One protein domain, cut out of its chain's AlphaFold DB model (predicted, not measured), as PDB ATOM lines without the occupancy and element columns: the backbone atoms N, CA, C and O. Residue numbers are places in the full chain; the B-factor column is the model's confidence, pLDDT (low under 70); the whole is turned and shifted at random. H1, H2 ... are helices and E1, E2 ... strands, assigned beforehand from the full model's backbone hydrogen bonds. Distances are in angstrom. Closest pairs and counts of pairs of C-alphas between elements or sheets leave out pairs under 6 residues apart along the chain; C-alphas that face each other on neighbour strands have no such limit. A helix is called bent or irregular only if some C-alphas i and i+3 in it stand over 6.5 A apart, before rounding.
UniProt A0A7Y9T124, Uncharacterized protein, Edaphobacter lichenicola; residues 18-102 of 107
ATOM      1  N   LEU A  18     -37.024  -0.880  23.986       84.00
ATOM      2  CA  LEU A  18     -37.133   0.183  24.969       84.00
ATOM      3  C   LEU A  18     -35.733   0.546  25.435       84.00
ATOM      4  O   LEU A  18     -34.956  -0.344  25.787       84.00
ATOM      5  N   ILE A  19     -35.441   1.838  25.470       83.94
ATOM      6  CA  ILE A  19     -34.220   2.359  26.064       83.94
ATOM      7  C   ILE A  19     -34.569   3.284  27.209       83.94
ATOM      8  O   ILE A  19     -35.398   4.173  27.044       83.94
ATOM      9  N   HIS A  20     -33.888   3.085  28.330       83.81
ATOM     10  CA  HIS A  20     -33.888   4.009  29.455       83.81
ATOM     11  C   HIS A  20     -32.521   4.676  29.546       83.81
ATOM     12  O   HIS A  20     -31.507   3.971  29.603       83.81
ATOM     13  N   LEU A  21     -32.490   6.007  29.596       83.06
ATOM     14  CA  LEU A  21     -31.294   6.738  30.006       83.06
ATOM     15  C   LEU A  21     -31.232   6.797  31.526       83.06
ATOM     16  O   LEU A  21     -32.151   7.288  32.184       83.06
ATOM     17  N   CYS A  22     -30.114   6.346  32.071       81.56
ATOM     18  CA  CYS A  22     -29.770   6.491  33.472       81.56
ATOM     19  C   CYS A  22     -28.610   7.484  33.582       81.56
ATOM     20  O   CYS A  22     -27.585   7.300  32.929       81.56
ATOM     21  N   CYS A  23     -28.749   8.508  34.423       82.19
ATOM     22  CA  CYS A  23     -27.622   9.318  34.889       82.19
ATOM     23  C   CYS A  23     -27.246   8.836  36.287       82.19
ATOM     24  O   CYS A  23     -28.082   8.798  37.190       82.19
ATOM     25  N   THR A  24     -25.984   8.476  36.462       79.38
ATOM     26  CA  THR A  24     -25.399   8.177  37.769       79.38
ATOM     27  C   THR A  24     -24.343   9.221  38.064       79.38
ATOM     28  O   THR A  24     -23.404   9.389  37.287       79.38
ATOM     29  N   TYR A  25     -24.516   9.941  39.169       79.31
ATOM     30  CA  TYR A  25     -23.535  10.910  39.631       79.31
ATOM     31  C   TYR A  25     -22.371  10.171  40.287       79.31
ATOM     32  O   TYR A  25     -22.573   9.382  41.209       79.31
ATOM     33  N   ASP A  26     -21.163  10.404  39.789       74.00
ATOM     34  CA  ASP A  26     -19.943   9.891  40.394       74.00
ATOM     35  C   ASP A  26     -19.426  10.926  41.402       74.00
ATOM     36  O   ASP A  26     -18.871  11.962  41.030       74.00
ATOM     37  N   GLU A  27     -19.631  10.642  42.691       70.44
ATOM     38  CA  GLU A  27     -19.221  11.512  43.800       70.44
ATOM     39  C   GLU A  27     -17.708  11.787  43.812       70.44
ATOM     40  O   GLU A  27     -17.284  12.827  44.310       70.44
ATOM     41  N   GLY A  28     -16.888  10.900  43.231       73.00
ATOM     42  CA  GLY A  28     -15.432  11.056  43.187       73.00
ATOM     43  C   GLY A  28     -14.922  11.969  42.069       73.00
ATOM     44  O   GLY A  28     -13.801  12.467  42.157       73.00
ATOM     45  N   SER A  29     -15.716  12.194  41.019       66.75
ATOM     46  CA  SER A  29     -15.316  12.997  39.851       66.75
ATOM     47  C   SER A  29     -16.205  14.212  39.592       66.75
ATOM     48  O   SER A  29     -15.947  14.967  38.656       66.75
ATOM     49  N   HIS A  30     -17.244  14.413  40.411       66.62
ATOM     50  CA  HIS A  30     -18.286  15.424  40.209       66.62
ATOM     51  C   HIS A  30     -18.951  15.372  38.818       66.62
ATOM     52  O   HIS A  30     -19.578  16.343  38.387       66.62
ATOM     53  N   ALA A  31     -18.837  14.243  38.114       70.75
ATOM     54  CA  ALA A  31     -19.328  14.061  36.756       70.75
ATOM     55  C   ALA A  31     -20.546  13.126  36.739       70.75
ATOM     56  O   ALA A  31     -20.578  12.110  37.437       70.75
ATOM     57  N   CYS A  32     -21.547  13.438  35.909       77.81
ATOM     58  CA  CYS A  32     -22.586  12.462  35.586       77.81
ATOM     59  C   CYS A  32     -22.039  11.473  34.551       77.81
ATOM     60  O   CYS A  32     -21.504  11.871  33.516       77.81
ATOM     61  N   ARG A  33     -22.209  10.180  34.825       83.12
ATOM     62  CA  ARG A  33     -22.035   9.111  33.843       83.12
ATOM     63  C   ARG A  33     -23.396   8.662  33.347       83.12
ATOM     64  O   ARG A  33     -24.261   8.298  34.149       83.12
ATOM     65  N   TYR A  34     -23.552   8.657  32.031       85.44
ATOM     66  CA  TYR A  34     -24.779   8.250  31.366       85.44
ATOM     67  C   TYR A  34     -24.701   6.791  30.931       85.44
ATOM     68  O   TYR A  34     -23.695   6.352  30.375       85.44
ATOM     69  N   ALA A  35     -25.773   6.043  31.156       84.88
ATOM     70  CA  ALA A  35     -25.911   4.674  30.692       84.88
ATOM     71  C   ALA A  35     -27.258   4.465  29.994       84.88
ATOM     72  O   ALA A  35     -28.285   4.941  30.472       84.88
ATOM     73  N   ALA A  36     -27.262   3.724  28.887       85.44
ATOM     74  CA  ALA A  36     -28.475   3.242  28.240       85.44
ATOM     75  C   ALA A  36     -28.768   1.814  28.695       85.44
ATOM     76  O   ALA A  36     -27.958   0.909  28.477       85.44
ATOM     77  N   ARG A  37     -29.952   1.587  29.263       85.75
ATOM     78  CA  ARG A  37     -30.504   0.241  29.429       85.75
ATOM     79  C   ARG A  37     -31.375  -0.085  28.230       85.75
ATOM     80  O   ARG A  37     -32.433   0.516  28.079       85.75
ATOM     81  N   ILE A  38     -30.951  -1.036  27.408       84.75
ATOM     82  CA  ILE A  38     -31.674  -1.480  26.215       84.75
ATOM     83  C   ILE A  38     -32.357  -2.808  26.520       84.75
ATOM     84  O   ILE A  38     -31.708  -3.760  26.949       84.75
ATOM     85  N   GLN A  39     -33.659  -2.890  26.283       84.12
ATOM     86  CA  GLN A  39     -34.443  -4.104  26.497       84.12
ATOM     87  C   GLN A  39     -35.492  -4.284  25.401       84.12
ATOM     88  O   GLN A  39     -35.887  -3.329  24.731       84.12
ATOM     89  N   LEU A  40     -35.979  -5.509  25.211       83.88
ATOM     90  CA  LEU A  40     -37.140  -5.737  24.351       83.88
ATOM     91  C   LEU A  40     -38.383  -5.075  24.951       83.88
ATOM     92  O   LEU A  40     -38.725  -5.304  26.113       83.88
ATOM     93  N   TRP A  41     -39.109  -4.313  24.136       77.62
ATOM     94  CA  TRP A  41     -40.385  -3.734  24.534       77.62
ATOM     95  C   TRP A  41     -41.411  -4.855  24.739       77.62
ATOM     96  O   TRP A  41     -41.948  -5.435  23.790       77.62
ATOM     97  N   ARG A  42     -41.696  -5.163  26.004       72.12
ATOM     98  CA  ARG A  42     -42.795  -6.040  26.413       72.12
ATOM     99  C   ARG A  42     -43.915  -5.154  26.941       72.12
ATOM    100  O   ARG A  42     -43.659  -4.242  27.717       72.12
ATOM    101  N   ALA A  43     -45.165  -5.445  26.577       57.06
ATOM    102  CA  ALA A  43     -46.351  -4.647  26.923       57.06
ATOM    103  C   ALA A  43     -46.639  -4.487  28.442       57.06
ATOM    104  O   ALA A  43     -47.686  -3.972  28.813       57.06
ATOM    105  N   ARG A  44     -45.742  -4.950  29.325       52.84
ATOM    106  CA  ARG A  44     -45.851  -4.906  30.790       52.84
ATOM    107  C   ARG A  44     -44.579  -4.380  31.473       52.84
ATOM    108  O   ARG A  44     -44.239  -4.849  32.553       52.84
ATOM    109  N   SER A  45     -43.853  -3.440  30.869       52.22
ATOM    110  CA  SER A  45     -42.793  -2.734  31.604       52.22
ATOM    111  C   SER A  45     -43.430  -1.730  32.567       52.22
ATOM    112  O   SER A  45     -43.704  -0.589  32.214       52.22
ATOM    113  N   SER A  46     -43.744  -2.183  33.779       47.88
ATOM    114  CA  SER A  46     -44.098  -1.327  34.908       47.88
ATOM    115  C   SER A  46     -42.816  -0.923  35.627       47.88
ATOM    116  O   SER A  46     -42.513  -1.447  36.698       47.88
ATOM    117  N   VAL A  47     -42.018  -0.046  35.029       50.78
ATOM    118  CA  VAL A  47     -40.865   0.520  35.730       50.78
ATOM    119  C   VAL A  47     -41.074   2.021  35.814       50.78
ATOM    120  O   VAL A  47     -40.691   2.773  34.935       50.78
ATOM    121  N   HIS A  48     -41.723   2.434  36.907       45.78
ATOM    122  CA  HIS A  48     -41.752   3.802  37.434       45.78
ATOM    123  C   HIS A  48     -40.339   4.252  37.865       45.78
ATOM    124  O   HIS A  48     -40.107   4.606  39.022       45.78
ATOM    125  N   ALA A  49     -39.358   4.183  36.973       50.41
ATOM    126  CA  ALA A  49     -38.098   4.871  37.187       50.41
ATOM    127  C   ALA A  49     -38.238   6.259  36.559       50.41
ATOM    128  O   ALA A  49     -38.787   6.391  35.472       50.41
ATOM    129  N   LYS A  50     -37.755   7.296  37.253       53.84
ATOM    130  CA  LYS A  50     -37.566   8.650  36.707       53.84
ATOM    131  C   LYS A  50     -36.456   8.625  35.647       53.84
ATOM    132  O   LYS A  50     -35.383   9.187  35.840       53.84
ATOM    133  N   THR A  51     -36.647   7.830  34.609       60.16
ATOM    134  CA  THR A  51     -35.675   7.566  33.554       60.16
ATOM    135  C   THR A  51     -36.279   8.041  32.263       60.16
ATOM    136  O   THR A  51     -37.423   7.706  31.979       60.16
ATOM    137  N   GLN A  52     -35.505   8.781  31.480       72.88
ATOM    138  CA  GLN A  52     -35.959   9.210  30.173       72.88
ATOM    139  C   GLN A  52     -36.050   7.991  29.251       72.88
ATOM    140  O   GLN A  52     -35.053   7.292  29.039       72.88
ATOM    141  N   GLU A  53     -37.247   7.720  28.739       77.00
ATOM    142  CA  GLU A  53     -37.543   6.535  27.938       77.00
ATOM    143  C   GLU A  53     -37.656   6.870  26.448       77.00
ATOM    144  O   GLU A  53     -38.189   7.909  26.041       77.00
ATOM    145  N   ARG A  54     -37.201   5.943  25.600       82.19
ATOM    146  CA  ARG A  54     -37.443   5.989  24.155       82.19
ATOM    147  C   ARG A  54     -37.720   4.600  23.595       82.19
ATOM    148  O   ARG A  54     -37.011   3.640  23.892       82.19
ATOM    149  N   VAL A  55     -38.757   4.510  22.763       83.00
ATOM    150  CA  VAL A  55     -39.141   3.280  22.063       83.00
ATOM    151  C   VAL A  55     -38.641   3.337  20.630       83.00
ATOM    152  O   VAL A  55     -38.934   4.292  19.918       83.00
ATOM    153  N   PHE A  56     -37.947   2.287  20.212       82.88
ATOM    154  CA  PHE A  56     -37.494   2.074  18.844       82.88
ATOM    155  C   PHE A  56     -38.330   0.972  18.212       82.88
ATOM    156  O   PHE A  56     -38.649  -0.040  18.848       82.88
ATOM    157  N   THR A  57     -38.740   1.188  16.971       80.94
ATOM    158  CA  THR A  57     -39.690   0.318  16.276       80.94
ATOM    159  C   THR A  57     -39.040  -0.903  15.634       80.94
ATOM    160  O   THR A  57     -39.724  -1.917  15.448       80.94
ATOM    161  N   ASP A  58     -37.739  -0.818  15.358       82.25
ATOM    162  CA  ASP A  58     -36.910  -1.897  14.835       82.25
ATOM    163  C   ASP A  58     -35.427  -1.762  15.237       82.25
ATOM    164  O   ASP A  58     -35.016  -0.839  15.945       82.25
ATOM    165  N   GLU A  59     -34.631  -2.749  14.819       83.19
ATOM    166  CA  GLU A  59     -33.197  -2.851  15.112       83.19
ATOM    167  C   GLU A  59     -32.370  -1.783  14.393       83.19
ATOM    168  O   GLU A  59     -31.362  -1.340  14.937       83.19
ATOM    169  N   TYR A  60     -32.776  -1.357  13.195       84.62
ATOM    170  CA  TYR A  60     -32.044  -0.348  12.433       84.62
ATOM    171  C   TYR A  60     -32.149   1.010  13.119       84.62
ATOM    172  O   TYR A  60     -31.121   1.630  13.386       84.62
ATOM    173  N   GLU A  61     -33.365   1.404  13.503       84.56
ATOM    174  CA  GLU A  61     -33.619   2.652  14.232       84.56
ATOM    175  C   GLU A  61     -32.828   2.705  15.553       84.56
ATOM    176  O   GLU A  61     -32.238   3.733  15.902       84.56
ATOM    177  N   LEU A  62     -32.773   1.570  16.263       85.12
ATOM    178  CA  LEU A  62     -31.976   1.390  17.476       85.12
ATOM    179  C   LEU A  62     -30.477   1.590  17.203       85.12
ATOM    180  O   LEU A  62     -29.814   2.360  17.896       85.12
ATOM    181  N   ILE A  63     -29.938   0.884  16.207       85.50
ATOM    182  CA  ILE A  63     -28.510   0.894  15.872       85.50
ATOM    183  C   ILE A  63     -28.064   2.291  15.438       85.50
ATOM    184  O   ILE A  63     -27.046   2.776  15.929       85.50
ATOM    185  N   GLU A  64     -28.814   2.947  14.549       86.69
ATOM    186  CA  GLU A  64     -28.483   4.288  14.051       86.69
ATOM    187  C   GLU A  64     -28.500   5.339  15.161       86.69
ATOM    188  O   GLU A  64     -27.671   6.246  15.161       86.69
ATOM    189  N   SER A  65     -29.401   5.194  16.133       84.06
ATOM    190  CA  SER A  65     -29.532   6.161  17.224       84.06
ATOM    191  C   SER A  65     -28.521   5.944  18.348       84.06
ATOM    192  O   SER A  65     -28.124   6.909  18.996       84.06
ATOM    193  N   ILE A  66     -28.116   4.695  18.612       86.12
ATOM    194  CA  ILE A  66     -27.312   4.355  19.795       86.12
ATOM    195  C   ILE A  66     -25.840   4.152  19.489       86.12
ATOM    196  O   ILE A  66     -25.024   4.618  20.279       86.12
ATOM    197  N   ASN A  67     -25.468   3.524  18.370       87.00
ATOM    198  CA  ASN A  67     -24.050   3.298  18.059       87.00
ATOM    199  C   ASN A  67     -23.199   4.585  18.086       87.00
ATOM    200  O   ASN A  67     -22.076   4.507  18.582       87.00
ATOM    201  N   PRO A  68     -23.690   5.763  17.642       86.88
ATOM    202  CA  PRO A  68     -22.935   7.013  17.763       86.88
ATOM    203  C   PRO A  68     -22.658   7.450  19.210       86.88
ATOM    204  O   PRO A  68     -21.711   8.190  19.445       86.88
ATOM    205  N   LEU A  69     -23.478   7.005  20.167       86.62
ATOM    206  CA  LEU A  69     -23.374   7.360  21.588       86.62
ATOM    207  C   LEU A  69     -22.484   6.388  22.373       86.62
ATOM    208  O   LEU A  69     -22.229   6.599  23.561       86.62
ATOM    209  N   LEU A  70     -22.051   5.294  21.745       84.50
ATOM    210  CA  LEU A  70     -21.219   4.290  22.390       84.50
ATOM    211  C   LEU A  70     -19.725   4.642  22.288       84.50
ATOM    212  O   LEU A  70     -19.297   5.308  21.343       84.50
ATOM    213  N   PRO A  71     -18.894   4.145  23.220       82.00
ATOM    214  CA  PRO A  71     -17.446   4.226  23.097       82.00
ATOM    215  C   PRO A  71     -16.953   3.608  21.785       82.00
ATOM    216  O   PRO A  71     -17.492   2.599  21.316       82.00
ATOM    217  N   GLN A  72     -15.884   4.176  21.228       80.62
ATOM    218  CA  GLN A  72     -15.305   3.736  19.961       80.62
ATOM    219  C   GLN A  72     -15.053   2.216  19.940       80.62
ATOM    220  O   GLN A  72     -14.445   1.660  20.851       80.62
ATOM    221  N   GLY A  73     -15.522   1.549  18.881       78.00
ATOM    222  CA  GLY A  73     -15.404   0.095  18.711       78.00
ATOM    223  C   GLY A  73     -16.552  -0.725  19.314       78.00
ATOM    224  O   GLY A  73     -16.606  -1.935  19.095       78.00
ATOM    225  N   SER A  74     -17.488  -0.088  20.021       81.81
ATOM    226  CA  SER A  74     -18.722  -0.728  20.487       81.81
ATOM    227  C   SER A  74     -19.777  -0.764  19.379       81.81
ATOM    228  O   SER A  74     -19.890   0.167  18.586       81.81
ATOM    229  N   ASP A  75     -20.578  -1.829  19.338       84.56
ATOM    230  CA  ASP A  75     -21.696  -1.968  18.400       84.56
ATOM    231  C   ASP A  75     -22.833  -2.735  19.082       84.56
ATOM    232  O   ASP A  75     -22.625  -3.851  19.570       84.56
ATOM    233  N   VAL A  76     -24.041  -2.162  19.090       82.06
ATOM    234  CA  VAL A  76     -25.244  -2.803  19.647       82.06
ATOM    235  C   VAL A  76     -25.482  -4.187  19.033       82.06
ATOM    236  O   VAL A  76     -25.915  -5.102  19.739       82.06
ATOM    237  N   ARG A  77     -25.133  -4.394  17.756       82.19
ATOM    238  CA  ARG A  77     -25.283  -5.689  17.063       82.19
ATOM    239  C   ARG A  77     -24.532  -6.823  17.755       82.19
ATOM    240  O   ARG A  77     -24.984  -7.963  17.707       82.19
ATOM    241  N   ASN A  78     -23.422  -6.522  18.429       81.19
ATOM    242  CA  ASN A  78     -22.609  -7.533  19.109       81.19
ATOM    243  C   ASN A  78     -23.308  -8.126  20.336       81.19
ATOM    244  O   ASN A  78     -22.988  -9.239  20.747       81.19
ATOM    245  N   VAL A  79     -24.271  -7.405  20.913       74.56
ATOM    246  CA  VAL A  79     -24.989  -7.840  22.119       74.56
ATOM    247  C   VAL A  79     -26.491  -7.950  21.895       74.56
ATOM    248  O   VAL A  79     -27.225  -8.205  22.842       74.56
ATOM    249  N   ILE A  80     -26.972  -7.797  20.660       75.69
ATOM    250  CA  ILE A  80     -28.410  -7.802  20.365       75.69
ATOM    251  C   ILE A  80     -29.088  -9.116  20.778       75.69
ATOM    252  O   ILE A  80     -30.228  -9.115  21.228       75.69
ATOM    253  N   SER A  81     -28.350 -10.228  20.734       68.62
ATOM    254  CA  SER A  81     -28.772 -11.528  21.270       68.62
ATOM    255  C   SER A  81     -28.910 -11.546  22.798       68.62
ATOM    256  O   SER A  81     -29.726 -12.283  23.335       68.62
ATOM    257  N   HIS A  82     -28.147 -10.718  23.513       68.94
ATOM    258  CA  HIS A  82     -28.202 -10.590  24.971       68.94
ATOM    259  C   HIS A  82     -29.331  -9.654  25.422       68.94
ATOM    260  O   HIS A  82     -29.866  -9.828  26.513       68.94
ATOM    261  N   ILE A  83     -29.754  -8.719  24.559       68.75
ATOM    262  CA  ILE A  83     -30.931  -7.851  24.770       68.75
ATOM    263  C   ILE A  83     -32.231  -8.680  24.854       68.75
ATOM    264  O   ILE A  83     -33.249  -8.199  25.353       68.75
ATOM    265  N   GLU A  84     -32.212  -9.945  24.419       66.88
ATOM    266  CA  GLU A  84     -33.345 -10.865  24.570       66.88
ATOM    267  C   GLU A  84     -33.593 -11.301  26.031       66.88
ATOM    268  O   GLU A  84     -34.685 -11.796  26.347       66.88
ATOM    269  N   ASN A  85     -32.629 -11.076  26.935       70.50
ATOM    270  CA  ASN A  85     -32.797 -11.280  28.374       70.50
ATOM    271  C   ASN A  85     -33.808 -10.256  28.947       70.50
ATOM    272  O   ASN A  85     -33.730  -9.075  28.605       70.50
ATOM    273  N   PRO A  86     -34.765 -10.662  29.810       68.19
ATOM    274  CA  PRO A  86     -35.681  -9.734  30.484       68.19
ATOM    275  C   PRO A  86     -34.996  -8.597  31.256       68.19
ATOM    276  O   PRO A  86     -35.601  -7.538  31.394       68.19
ATOM    277  N   ASP A  87     -33.762  -8.785  31.724       71.19
ATOM    278  CA  ASP A  87     -33.010  -7.731  32.411       71.19
ATOM    279  C   ASP A  87     -32.457  -6.663  31.449       71.19
ATOM    280  O   ASP A  87     -32.089  -5.564  31.880       71.19
ATOM    281  N   GLY A  88     -32.469  -6.946  30.144       77.12
ATOM    282  CA  GLY A  88     -31.888  -6.110  29.106       77.12
ATOM    283  C   GLY A  88     -30.361  -6.112  29.140       77.12
ATOM    284  O   GLY A  88     -29.721  -6.987  29.723       77.12
ATOM    285  N   PHE A  89     -29.773  -5.110  28.499       82.75
ATOM    286  CA  PHE A  89     -28.335  -4.884  28.467       82.75
ATOM    287  C   PHE A  89     -28.026  -3.422  28.798       82.75
ATOM    288  O   PHE A  89     -28.750  -2.523  28.368       82.75
ATOM    289  N   LEU A  90     -26.959  -3.179  29.560       82.81
ATOM    290  CA  LEU A  90     -26.518  -1.840  29.948       82.81
ATOM    291  C   LEU A  90     -25.279  -1.433  29.153       82.81
ATOM    292  O   LEU A  90     -24.270  -2.134  29.161       82.81
ATOM    293  N   TYR A  91     -25.351  -0.268  28.522       83.56
ATOM    294  CA  TYR A  91     -24.225   0.387  27.872       83.56
ATOM    295  C   TYR A  91     -23.857   1.661  28.606       83.56
ATOM    296  O   TYR A  91     -24.723   2.496  28.847       83.56
ATOM    297  N   LEU A  92     -22.570   1.841  28.896       85.12
ATOM    298  CA  LEU A  92     -22.050   3.153  29.256       85.12
ATOM    299  C   LEU A  92     -21.979   4.005  27.987       85.12
ATOM    300  O   LEU A  92     -21.425   3.562  26.980       85.12
ATOM    301  N   LEU A  93     -22.553   5.200  28.036       85.25
ATOM    302  CA  LEU A  93     -22.578   6.129  26.916       85.25
ATOM    303  C   LEU A  93     -21.455   7.150  27.051       85.25
ATOM    304  O   LEU A  93     -21.112   7.577  28.156       85.25
ATOM    305  N   ASN A  94     -20.914   7.573  25.914       84.38
ATOM    306  CA  ASN A  94     -20.003   8.702  25.835       84.38
ATOM    307  C   ASN A  94     -20.812   9.980  25.577       84.38
ATOM    308  O   ASN A  94     -20.878  10.457  24.449       84.38
ATOM    309  N   LEU A  95     -21.483  10.470  26.619       82.50
ATOM    310  CA  LEU A  95     -22.324  11.665  26.570       82.50
ATOM    311  C   LEU A  95     -21.882  12.683  27.616       82.50
ATOM    312  O   LEU A  95     -21.653  12.335  28.778       82.50
ATOM    313  N   SER A  96     -21.859  13.949  27.219       80.69
ATOM    314  CA  SER A  96     -21.916  15.083  28.136       80.69
ATOM    315  C   SER A  96     -23.354  15.372  28.578       80.69
ATOM    316  O   SER A  96     -24.327  14.916  27.973       80.69
ATOM    317  N   SER A  97     -23.507  16.188  29.623       76.19
ATOM    318  CA  SER A  97     -24.829  16.604  30.098       76.19
ATOM    319  C   SER A  97     -25.610  17.430  29.068       76.19
ATOM    320  O   SER A  97     -26.834  17.350  29.024       76.19
ATOM    321  N   GLU A  98     -24.927  18.214  28.229       80.62
ATOM    322  CA  GLU A  98     -25.567  18.997  27.163       80.62
ATOM    323  C   GLU A  98     -26.101  18.088  26.050       80.62
ATOM    324  O   GLU A  98     -27.249  18.230  25.626       80.62
ATOM    325  N   GLU A  99     -25.305  17.101  25.634       82.12
ATOM    326  CA  GLU A  99     -25.723  16.103  24.648       82.12
ATOM    327  C   GLU A  99     -26.878  15.254  25.180       82.12
ATOM    328  O   GLU A  99     -27.859  15.047  24.474       82.12
ATOM    329  N   ALA A 100     -26.830  14.834  26.447       79.25
ATOM    330  CA  ALA A 100     -27.934  14.104  27.066       79.25
ATOM    331  C   ALA A 100     -29.252  14.903  27.037       79.25
ATOM    332  O   ALA A 100     -30.302  14.349  26.715       79.25
ATOM    333  N   ASN A 101     -29.197  16.213  27.300       77.56
ATOM    334  CA  ASN A 101     -30.373  17.087  27.240       77.56
ATOM    335  C   ASN A 101     -30.895  17.301  25.808       77.56
ATOM    336  O   ASN A 101     -32.100  17.466  25.613       77.56
ATOM    337  N   SER A 102     -30.019  17.287  24.798       80.25
ATOM    338  CA  SER A 102     -30.410  17.495  23.397       80.25
ATOM    339  C   SER A 102     -31.004  16.249  22.731       80.25
ATOM    340  O   SER A 102     -31.689  16.368  21.712       80.25
TER     341      SER A 102
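AT A GLANCE: This is residues 18 to 102 of the 107 residues of an uncharacterized protein of Edaphobacter lichenicola (UniProt A0A7Y9T124). A strongly twisted sheet of four antiparallel strands has one helix, H1, packed over one face and running along the strands. The long hairpin E1 and E2 makes the inner part of the sheet, with short E3 and E4 at its edges, and the small helix H2 only grazes the sheet. The printed part has 85 residues, with elements in the order E1, E2, E3, H1, E4, H2; the sheet's order is E3, E1, E2, E4, and the class is mixed, helices and strands. The whole is compact and rounded, with a radius of gyration of the C-alphas of 13.0 A and spans of 36 by 32 by 22 A.

HOW THE PARTS SIT: E1, residues 18 to 26, and E2, residues 31 to 40, form an antiparallel hairpin at 158 degrees, with N 18 and O 39 2.8 A apart and N 33 and O 24 2.8 A apart, both within hydrogen-bond range. E3, residues 52 to 56, is an edge strand antiparallel to E1 at 148 degrees; N 19 and O 54 are within range at 2.9 A. E4, residues 89 to 92, is the other edge strand, antiparallel to E2 at 156 degrees, with N 36 and O 91 2.8 A apart. E3 and E4 are apart. H1, residues 59 to 69, is on the sheet at a height of 9.3 A over it, forming two layers, a helix on one face of a sheet. It lies over E2 and, only just, over E1, on which 3 of its C-alphas fall; on the local plane it runs along the strands, at 12 degrees to E2. The closest C-alphas of E3 and H1 are those of Phe 56 and Leu 62, 5.7 A apart. H2, residues 97 to 102, only grazes the sheet with residues 97 to 100; its closest C-alphas with E2 are those of Ser 97 and Cys 32, 7.2 A apart. H1 and H2 are apart. Every O i to N i+4 pair is within hydrogen-bond range in H2, and 5 of 7 in H1.

IN THESE COORDINATES: E1 begins at C-alpha 18, (-37.133, 0.183, 24.969), and is 25.1 A long. E2 measures 29.4 A, E3 13.5 A and E4 10.2 A. H1 begins at C-alpha 59, (-33.197, -2.851, 15.112), and is 15.6 A long; it is irregular, but only just, with C-alphas 65 and 68 6.7 A apart. H2, 8.8 A long, ends at C-alpha 102, (-30.410, 17.495, 23.397).

THE WHOLE: The two C-alphas farthest apart, those of Gly 28 and Ala 43, are 38.3 A apart. The printed part has no cut. The links E2 to E3, 11 residues, and H1 to E4, 19 residues, are long. The mean pLDDT of the printed part is 77.0, and residues 29 to 30, 43 to 51, 81 to 84 and 86 are under 70.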